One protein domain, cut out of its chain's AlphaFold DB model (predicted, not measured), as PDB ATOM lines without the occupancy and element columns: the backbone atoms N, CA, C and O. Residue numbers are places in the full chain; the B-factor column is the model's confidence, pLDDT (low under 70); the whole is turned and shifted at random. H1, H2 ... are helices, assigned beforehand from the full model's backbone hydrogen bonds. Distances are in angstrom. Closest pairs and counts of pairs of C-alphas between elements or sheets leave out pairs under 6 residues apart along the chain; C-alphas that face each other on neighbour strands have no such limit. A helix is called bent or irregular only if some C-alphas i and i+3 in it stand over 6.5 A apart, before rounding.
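AT A GLANCE: This is residues 160 to 220 of the 322 residues of the protein "Phosphotransferase system IIB component" of Phyllobacterium trifolii (UniProt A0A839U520). One long helix, H3, makes the length of a rod, and a short helix, H1, folds back beside its first part, with the small H2 at the turn between them. Residues 198 to 220 of H3 stick out free. The printed part has 61 residues with three named helices, H1, H2 and H3 in that order, and no named strand: all helix. It is extended, with a radius of gyration of the C-alphas of 19.4 A and spans of 65 by 16 by 10 A.

IN THESE COORDINATES: H3, residues 180 to 220, is 60.1 A long, from C-alpha 180 at (141.257, 178.129, 123.021) to C-alpha 220 at (108.133, 128.378, 129.435). H1, residues 161 to 172, begins at C-alpha 161 (137.172, 159.002, 127.226) and measures 16.6 A; it is irregular, with C-alphas 166 and 169 7.1 A apart. H2, residues 175 to 178, measures 5.1 A.

HOW THE PARTS SIT: H3 touches H1 with residues 183 to 194 alone, the closest C-alphas being those of Leu 161 and Leu 193, 5.9 A apart. They run opposite ways at a shallow tilt of 16 degrees. H2 is close to H3 but not clearly touching, the closest C-alphas being those of Ala 175 and Ile 183, 6.8 A apart. H1 and H2 meet only through their link. Each O i to N i+4 pair of H3 is within hydrogen-bond range, against 6 of 8 in H1; H2 is too short for such a pair.

THE WHOLE: The C-alphas farthest apart, of Asp 176 and Ala 220, are 65.2 A apart. The printed part has no cut, and both links are tight. The mean pLDDT of the printed part is 91.8, and no printed residue is under 70.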
ATOM      1  N   GLY A 160     141.460 157.645 125.159       94.25
ATOM      2  CA  GLY A 160     140.049 157.273 125.332       94.25
ATOM      3  C   GLY A 160     139.318 158.224 126.290       94.25
ATOM      4  O   GLY A 160     139.936 159.107 126.877       94.25
ATOM      5  N   LEU A 161     138.004 158.045 126.478       93.75
ATOM      6  CA  LEU A 161     137.172 159.002 127.226       93.75
ATOM      7  C   LEU A 161     137.692 159.306 128.640       93.75
ATOM      8  O   LEU A 161     137.794 160.471 129.008       93.75
ATOM      9  N   GLU A 162     137.991 158.277 129.431       94.31
ATOM     10  CA  GLU A 162     138.377 158.435 130.839       94.31
ATOM     11  C   GLU A 162     139.703 159.197 130.990       94.31
ATOM     12  O   GLU A 162     139.787 160.177 131.732       94.31
ATOM     13  N   ASP A 163     140.709 158.812 130.204       95.12
ATOM     14  CA  ASP A 163     142.022 159.459 130.188       95.12
ATOM     15  C   ASP A 163     141.947 160.889 129.613       95.12
ATOM     16  O   ASP A 163     142.549 161.820 130.149       95.12
ATOM     17  N   LEU A 164     141.115 161.112 128.588       94.88
ATOM     18  CA  LEU A 164     140.879 162.442 128.022       94.88
ATOM     19  C   LEU A 164     140.213 163.390 129.030       94.88
ATOM     20  O   LEU A 164     140.608 164.551 129.146       94.88
ATOM     21  N   VAL A 165     139.226 162.901 129.790       95.00
ATOM     22  CA  VAL A 165     138.576 163.675 130.861       95.00
ATOM     23  C   VAL A 165     139.578 164.018 131.965       95.00
ATOM     24  O   VAL A 165     139.578 165.155 132.436       95.00
ATOM     25  N   SER A 166     140.465 163.087 132.335       94.94
ATOM     26  CA  SER A 166     141.523 163.328 133.328       94.94
ATOM     27  C   SER A 166     142.514 164.414 132.879       94.94
ATOM     28  O   SER A 166     142.867 165.304 133.653       94.94
ATOM     29  N   LYS A 167     142.904 164.414 131.598       94.75
ATOM     30  CA  LYS A 167     143.856 165.384 131.022       94.75
ATOM     31  C   LYS A 167     143.272 166.777 130.772       94.75
ATOM     32  O   LYS A 167     144.032 167.727 130.583       94.75
ATOM     33  N   ARG A 168     141.944 166.930 130.786       93.81
ATOM     34  CA  ARG A 168     141.252 168.182 130.433       93.81
ATOM     35  C   ARG A 168     141.719 169.389 131.249       93.81
ATOM     36  O   ARG A 168     141.892 170.464 130.685       93.81
ATOM     37  N   MET A 169     141.924 169.227 132.558       93.62
ATOM     38  CA  MET A 169     142.365 170.335 133.419       93.62
ATOM     39  C   MET A 169     143.765 170.823 133.049       93.62
ATOM     40  O   MET A 169     143.962 172.017 132.865       93.62
ATOM     41  N   ALA A 170     144.704 169.903 132.837       94.31
ATOM     42  CA  ALA A 170     146.058 170.261 132.430       94.31
ATOM     43  C   ALA A 170     146.100 170.901 131.026       94.31
ATOM     44  O   ALA A 170     146.925 171.769 130.764       94.31
ATOM     45  N   LEU A 171     145.187 170.520 130.122       94.31
ATOM     46  CA  LEU A 171     145.053 171.174 128.816       94.31
ATOM     47  C   LEU A 171     144.534 172.611 128.937       94.31
ATOM     48  O   LEU A 171     145.005 173.482 128.209       94.31
ATOM     49  N   LEU A 172     143.610 172.883 129.864       94.12
ATOM     50  CA  LEU A 172     143.138 174.246 130.136       94.12
ATOM     51  C   LEU A 172     144.272 175.159 130.617       94.12
ATOM     52  O   LEU A 172     144.351 176.304 130.175       94.12
ATOM     53  N   ASP A 173     145.192 174.636 131.429       94.56
ATOM     54  CA  ASP A 173     146.393 175.364 131.874       94.56
ATOM     55  C   ASP A 173     147.381 175.663 130.726       94.56
ATOM     56  O   ASP A 173     148.294 176.485 130.862       94.56
ATOM     57  N   CYS A 174     147.191 175.007 129.581       95.38
ATOM     58  CA  CYS A 174     147.931 175.198 128.340       95.38
ATOM     59  C   CYS A 174     147.147 175.999 127.285       95.38
ATOM     60  O   CYS A 174     147.604 176.101 126.146       95.38
ATOM     61  N   ALA A 175     145.981 176.571 127.610       93.50
ATOM     62  CA  ALA A 175     145.118 177.235 126.627       93.50
ATOM     63  C   ALA A 175     145.756 178.474 125.972       93.50
ATOM     64  O   ALA A 175     145.474 178.765 124.811       93.50
ATOM     65  N   ASP A 176     146.624 179.194 126.684       92.94
ATOM     66  CA  ASP A 176     147.384 180.328 126.146       92.94
ATOM     67  C   ASP A 176     148.472 179.899 125.150       92.94
ATOM     68  O   ASP A 176     148.823 180.669 124.260       92.94
ATOM     69  N   VAL A 177     148.971 178.666 125.271       93.25
ATOM     70  CA  VAL A 177     149.969 178.076 124.366       93.25
ATOM     71  C   VAL A 177     149.297 177.390 123.177       93.25
ATOM     72  O   VAL A 177     149.669 177.611 122.029       93.25
ATOM     73  N   LEU A 178     148.314 176.532 123.450       92.25
ATOM     74  CA  LEU A 178     147.664 175.679 122.453       92.25
ATOM     75  C   LEU A 178     146.542 176.397 121.700       92.25
ATOM     76  O   LEU A 178     146.119 175.926 120.645       92.25
ATOM     77  N   GLY A 179     146.045 177.509 122.240       92.06
ATOM     78  CA  GLY A 179     144.874 178.214 121.742       92.06
ATOM     79  C   GLY A 179     143.561 177.611 122.246       92.06
ATOM     80  O   GLY A 179     143.384 176.395 122.351       92.06
ATOM     81  N   VAL A 180     142.593 178.490 122.511       90.69
ATOM     82  CA  VAL A 180     141.257 178.129 123.021       90.69
ATOM     83  C   VAL A 180     140.479 177.194 122.085       90.69
ATOM     84  O   VAL A 180     139.684 176.378 122.551       90.69
ATOM     85  N   ASP A 181     140.752 177.242 120.779       91.94
ATOM     86  CA  ASP A 181     140.092 176.387 119.785       91.94
ATOM     87  C   ASP A 181     140.447 174.905 119.959       91.94
ATOM     88  O   ASP A 181     139.607 174.030 119.738       91.94
ATOM     89  N   ASN A 182     141.677 174.596 120.380       89.06
ATOM     90  CA  ASN A 182     142.079 173.211 120.622       89.06
ATOM     91  C   ASN A 182     141.397 172.641 121.871       89.06
ATOM     92  O   ASN A 182     140.963 171.490 121.860       89.06
ATOM     93  N   ILE A 183     141.169 173.472 122.891       90.69
ATOM     94  CA  ILE A 183     140.374 173.094 124.066       90.69
ATOM     95  C   ILE A 183     138.923 172.795 123.669       90.69
ATOM     96  O   ILE A 183     138.370 171.769 124.066       90.69
ATOM     97  N   ALA A 184     138.321 173.629 122.817       92.44
ATOM     98  CA  ALA A 184     136.958 173.407 122.333       92.44
ATOM     99  C   ALA A 184     136.818 172.093 121.531       92.44
ATOM    100  O   ALA A 184     135.802 171.394 121.640       92.44
ATOM    101  N   LYS A 185     137.845 171.710 120.759       93.50
ATOM    102  CA  LYS A 185     137.885 170.410 120.061       93.50
ATOM    103  C   LYS A 185     137.915 169.238 121.038       93.50
ATOM    104  O   LYS A 185     137.208 168.254 120.819       93.50
ATOM    105  N   VAL A 186     138.696 169.343 122.114       94.25
ATOM    106  CA  VAL A 186     138.760 168.318 123.166       94.25
ATOM    107  C   VAL A 186     137.400 168.160 123.846       94.25
ATOM    108  O   VAL A 186     136.919 167.036 123.964       94.25
ATOM    109  N   ASP A 187     136.730 169.261 124.192       93.38
ATOM    110  CA  ASP A 187     135.385 169.228 124.782       93.38
ATOM    111  C   ASP A 187     134.362 168.558 123.856       93.38
ATOM    112  O   ASP A 187     133.611 167.674 124.274       93.38
ATOM    113  N   THR A 188     134.394 168.908 122.569       96.31
ATOM    114  CA  THR A 188     133.537 168.287 121.547       96.31
ATOM    115  C   THR A 188     133.795 166.784 121.440       96.31
ATOM    116  O   THR A 188     132.865 165.985 121.306       96.31
ATOM    117  N   ARG A 189     135.063 166.367 121.520       95.62
ATOM    118  CA  ARG A 189     135.445 164.956 121.458       95.62
ATOM    119  C   ARG A 189     135.021 164.185 122.704       95.62
ATOM    120  O   ARG A 189     134.556 163.058 122.559       95.62
ATOM    121  N   ILE A 190     135.142 164.771 123.895       96.00
ATOM    122  CA  ILE A 190     134.635 164.180 125.141       96.00
ATOM    123  C   ILE A 190     133.133 163.913 125.015       96.00
ATOM    124  O   ILE A 190     132.682 162.811 125.323       96.00
ATOM    125  N   GLU A 191     132.364 164.884 124.518       96.12
ATOM    126  CA  GLU A 191     130.917 164.721 124.358       96.12
ATOM    127  C   GLU A 191     130.572 163.630 123.336       96.12
ATOM    128  O   GLU A 191     129.741 162.755 123.594       96.12
ATOM    129  N   LYS A 192     131.289 163.598 122.208       96.75
ATOM    130  CA  LYS A 192     131.147 162.521 121.224       96.75
ATOM    131  C   LYS A 192     131.442 161.146 121.837       96.75
ATOM    132  O   LYS A 192     130.627 160.242 121.730       96.75
ATOM    133  N   LEU A 193     132.557 160.996 122.550       95.44
ATOM    134  CA  LEU A 193     132.922 159.722 123.174       95.44
ATOM    135  C   LEU A 193     131.916 159.286 124.257       95.44
ATOM    136  O   LEU A 193     131.636 158.095 124.376       95.44
ATOM    137  N   ARG A 194     131.327 160.226 125.010       95.62
ATOM    138  CA  ARG A 194     130.245 159.931 125.969       95.62
ATOM    139  C   ARG A 194     128.991 159.412 125.282       95.62
ATOM    140  O   ARG A 194     128.395 158.445 125.750       95.62
ATOM    141  N   THR A 195     128.583 160.051 124.187       96.25
ATOM    142  CA  THR A 195     127.402 159.619 123.426       96.25
ATOM    143  C   THR A 195     127.616 158.247 122.784       96.25
ATOM    144  O   THR A 195     126.743 157.387 122.910       96.25
ATOM    145  N   ASP A 196     128.798 157.993 122.213       94.62
ATOM    146  CA  ASP A 196     129.177 156.690 121.652       94.62
ATOM    147  C   ASP A 196     129.198 155.585 122.730       94.62
ATOM    148  O   ASP A 196     128.696 154.475 122.510       94.62
ATOM    149  N   GLN A 197     129.726 155.884 123.925       94.25
ATOM    150  CA  GLN A 197     129.731 154.944 125.048       94.25
ATOM    151  C   GLN A 197     128.313 154.631 125.526       94.25
ATOM    152  O   GLN A 197     127.964 153.460 125.662       94.25
ATOM    153  N   LYS A 198     127.466 155.653 125.697       94.62
ATOM    154  CA  LYS A 198     126.063 155.464 126.079       94.62
ATOM    155  C   LYS A 198     125.313 154.595 125.068       94.62
ATOM    156  O   LYS A 198     124.634 153.655 125.465       94.62
ATOM    157  N   ALA A 199     125.475 154.856 123.769       94.44
ATOM    158  CA  ALA A 199     124.850 154.046 122.724       94.44
ATOM    159  C   ALA A 199     125.324 152.582 122.767       94.44
ATOM    160  O   ALA A 199     124.531 151.658 122.573       94.44
ATOM    161  N   THR A 200     126.609 152.365 123.056       94.31
ATOM    162  CA  THR A 200     127.186 151.024 123.223       94.31
ATOM    163  C   THR A 200     126.608 150.308 124.445       94.31
ATOM    164  O   THR A 200     126.279 149.123 124.365       94.31
ATOM    165  N   ASP A 201     126.455 151.010 125.566       93.62
ATOM    166  CA  ASP A 201     125.901 150.452 126.800       93.62
ATOM    167  C   ASP A 201     124.405 150.139 126.658       93.62
ATOM    168  O   ASP A 201     123.977 149.045 127.029       93.62
ATOM    169  N   ASP A 202     123.631 151.022 126.024       94.44
ATOM    170  CA  ASP A 202     122.217 150.794 125.703       94.44
ATOM    171  C   ASP A 202     122.050 149.572 124.776       94.44
ATOM    172  O   ASP A 202     121.176 148.726 124.988       94.44
ATOM    173  N   ALA A 203     122.926 149.417 123.775       93.25
ATOM    174  CA  ALA A 203     122.926 148.252 122.890       93.25
ATOM    175  C   ALA A 203     123.251 146.950 123.642       93.25
ATOM    176  O   ALA A 203     122.576 145.938 123.432       93.25
ATOM    177  N   LYS A 204     124.234 146.971 124.553       92.94
ATOM    178  CA  LYS A 204     124.557 145.825 125.420       92.94
ATOM    179  C   LYS A 204     123.395 145.474 126.348       92.94
ATOM    180  O   LYS A 204     123.084 144.294 126.504       92.94
ATOM    181  N   GLN A 205     122.724 146.468 126.931       91.56
ATOM    182  CA  GLN A 205     121.550 146.247 127.778       91.56
ATOM    183  C   GLN A 205     120.393 145.635 126.992       91.56
ATOM    184  O   GLN A 205     119.773 144.681 127.463       91.56
ATOM    185  N   LYS A 206     120.133 146.122 125.772       91.75
ATOM    186  CA  LYS A 206     119.114 145.545 124.891       91.75
ATOM    187  C   LYS A 206     119.438 144.095 124.525       91.75
ATOM    188  O   LYS A 206     118.577 143.236 124.671       91.75
ATOM    189  N   GLN A 207     120.682 143.799 124.142       89.19
ATOM    190  CA  GLN A 207     121.113 142.423 123.867       89.19
ATOM    191  C   GLN A 207     120.954 141.510 125.090       89.19
ATOM    192  O   GLN A 207     120.487 140.381 124.958       89.19
ATOM    193  N   ALA A 208     121.294 141.995 126.287       89.50
ATOM    194  CA  ALA A 208     121.102 141.245 127.525       89.50
ATOM    195  C   ALA A 208     119.611 141.004 127.832       89.50
ATOM    196  O   ALA A 208     119.242 139.911 128.269       89.50
ATOM    197  N   ALA A 209     118.745 141.990 127.578       88.94
ATOM    198  CA  ALA A 209     117.301 141.861 127.744       88.94
ATOM    199  C   ALA A 209     116.692 140.862 126.744       88.94
ATOM    200  O   ALA A 209     115.922 139.992 127.154       88.94
ATOM    201  N   ASP A 210     117.090 140.923 125.472       89.12
ATOM    202  CA  ASP A 210     116.642 140.000 124.425       89.12
ATOM    203  C   ASP A 210     117.107 138.563 124.719       89.12
ATOM    204  O   ASP A 210     116.324 137.612 124.625       89.12
ATOM    205  N   ALA A 211     118.355 138.387 125.169       87.31
ATOM    206  CA  ALA A 211     118.871 137.091 125.606       87.31
ATOM    207  C   ALA A 211     118.077 136.539 126.804       87.31
ATOM    208  O   ALA A 211     117.711 135.361 126.821       87.31
ATOM    209  N   LYS A 212     117.745 137.397 127.779       89.00
ATOM    210  CA  LYS A 212     116.936 137.026 128.949       89.00
ATOM    211  C   LYS A 212     115.502 136.649 128.567       89.00
ATOM    212  O   LYS A 212     114.980 135.663 129.086       89.00
ATOM    213  N   ALA A 213     114.873 137.381 127.650       84.38
ATOM    214  CA  ALA A 213     113.541 137.065 127.138       84.38
ATOM    215  C   ALA A 213     113.530 135.735 126.367       84.38
ATOM    216  O   ALA A 213     112.625 134.918 126.540       84.38
ATOM    217  N   THR A 214     114.573 135.480 125.573       86.31
ATOM    218  CA  THR A 214     114.740 134.219 124.834       86.31
ATOM    219  C   THR A 214     114.909 133.032 125.786       86.31
ATOM    220  O   THR A 214     114.278 131.992 125.591       86.31
ATOM    221  N   ALA A 215     115.700 133.194 126.854       83.69
ATOM    222  CA  ALA A 215     115.848 132.182 127.898       83.69
ATOM    223  C   ALA A 215     114.512 131.895 128.611       83.69
ATOM    224  O   ALA A 215     114.108 130.739 128.714       83.69
ATOM    225  N   ALA A 216     113.766 132.937 128.995       81.56
ATOM    226  CA  ALA A 216     112.457 132.786 129.632       81.56
ATOM    227  C   ALA A 216     111.427 132.078 128.728       81.56
ATOM    228  O   ALA A 216     110.642 131.254 129.202       81.56
ATOM    229  N   ALA A 217     111.439 132.348 127.419       79.50
ATOM    230  CA  ALA A 217     110.579 131.660 126.456       79.50
ATOM    231  C   ALA A 217     110.942 130.169 126.303       79.50
ATOM    232  O   ALA A 217     110.052 129.321 126.187       79.50
ATOM    233  N   ALA A 218     112.235 129.832 126.338       79.94
ATOM    234  CA  ALA A 218     112.698 128.445 126.320       79.94
ATOM    235  C   ALA A 218     112.275 127.680 127.588       79.94
ATOM    236  O   ALA A 218     111.831 126.530 127.494       79.94
ATOM    237  N   ASP A 219     112.338 128.327 128.753       81.75
ATOM    238  CA  ASP A 219     111.888 127.750 130.024       81.75
ATOM    239  C   ASP A 219     110.366 127.547 130.057       81.75
ATOM    240  O   ASP A 219     109.892 126.477 130.447       81.75
ATOM    241  N   ALA A 220     109.586 128.513 129.560       77.62
ATOM    242  CA  ALA A 220     108.133 128.378 129.435       77.62
ATOM    243  C   ALA A 220     107.734 127.225 128.498       77.62
ATOM    244  O   ALA A 220     106.808 126.466 128.797       77.62
TER     245      ALA A 220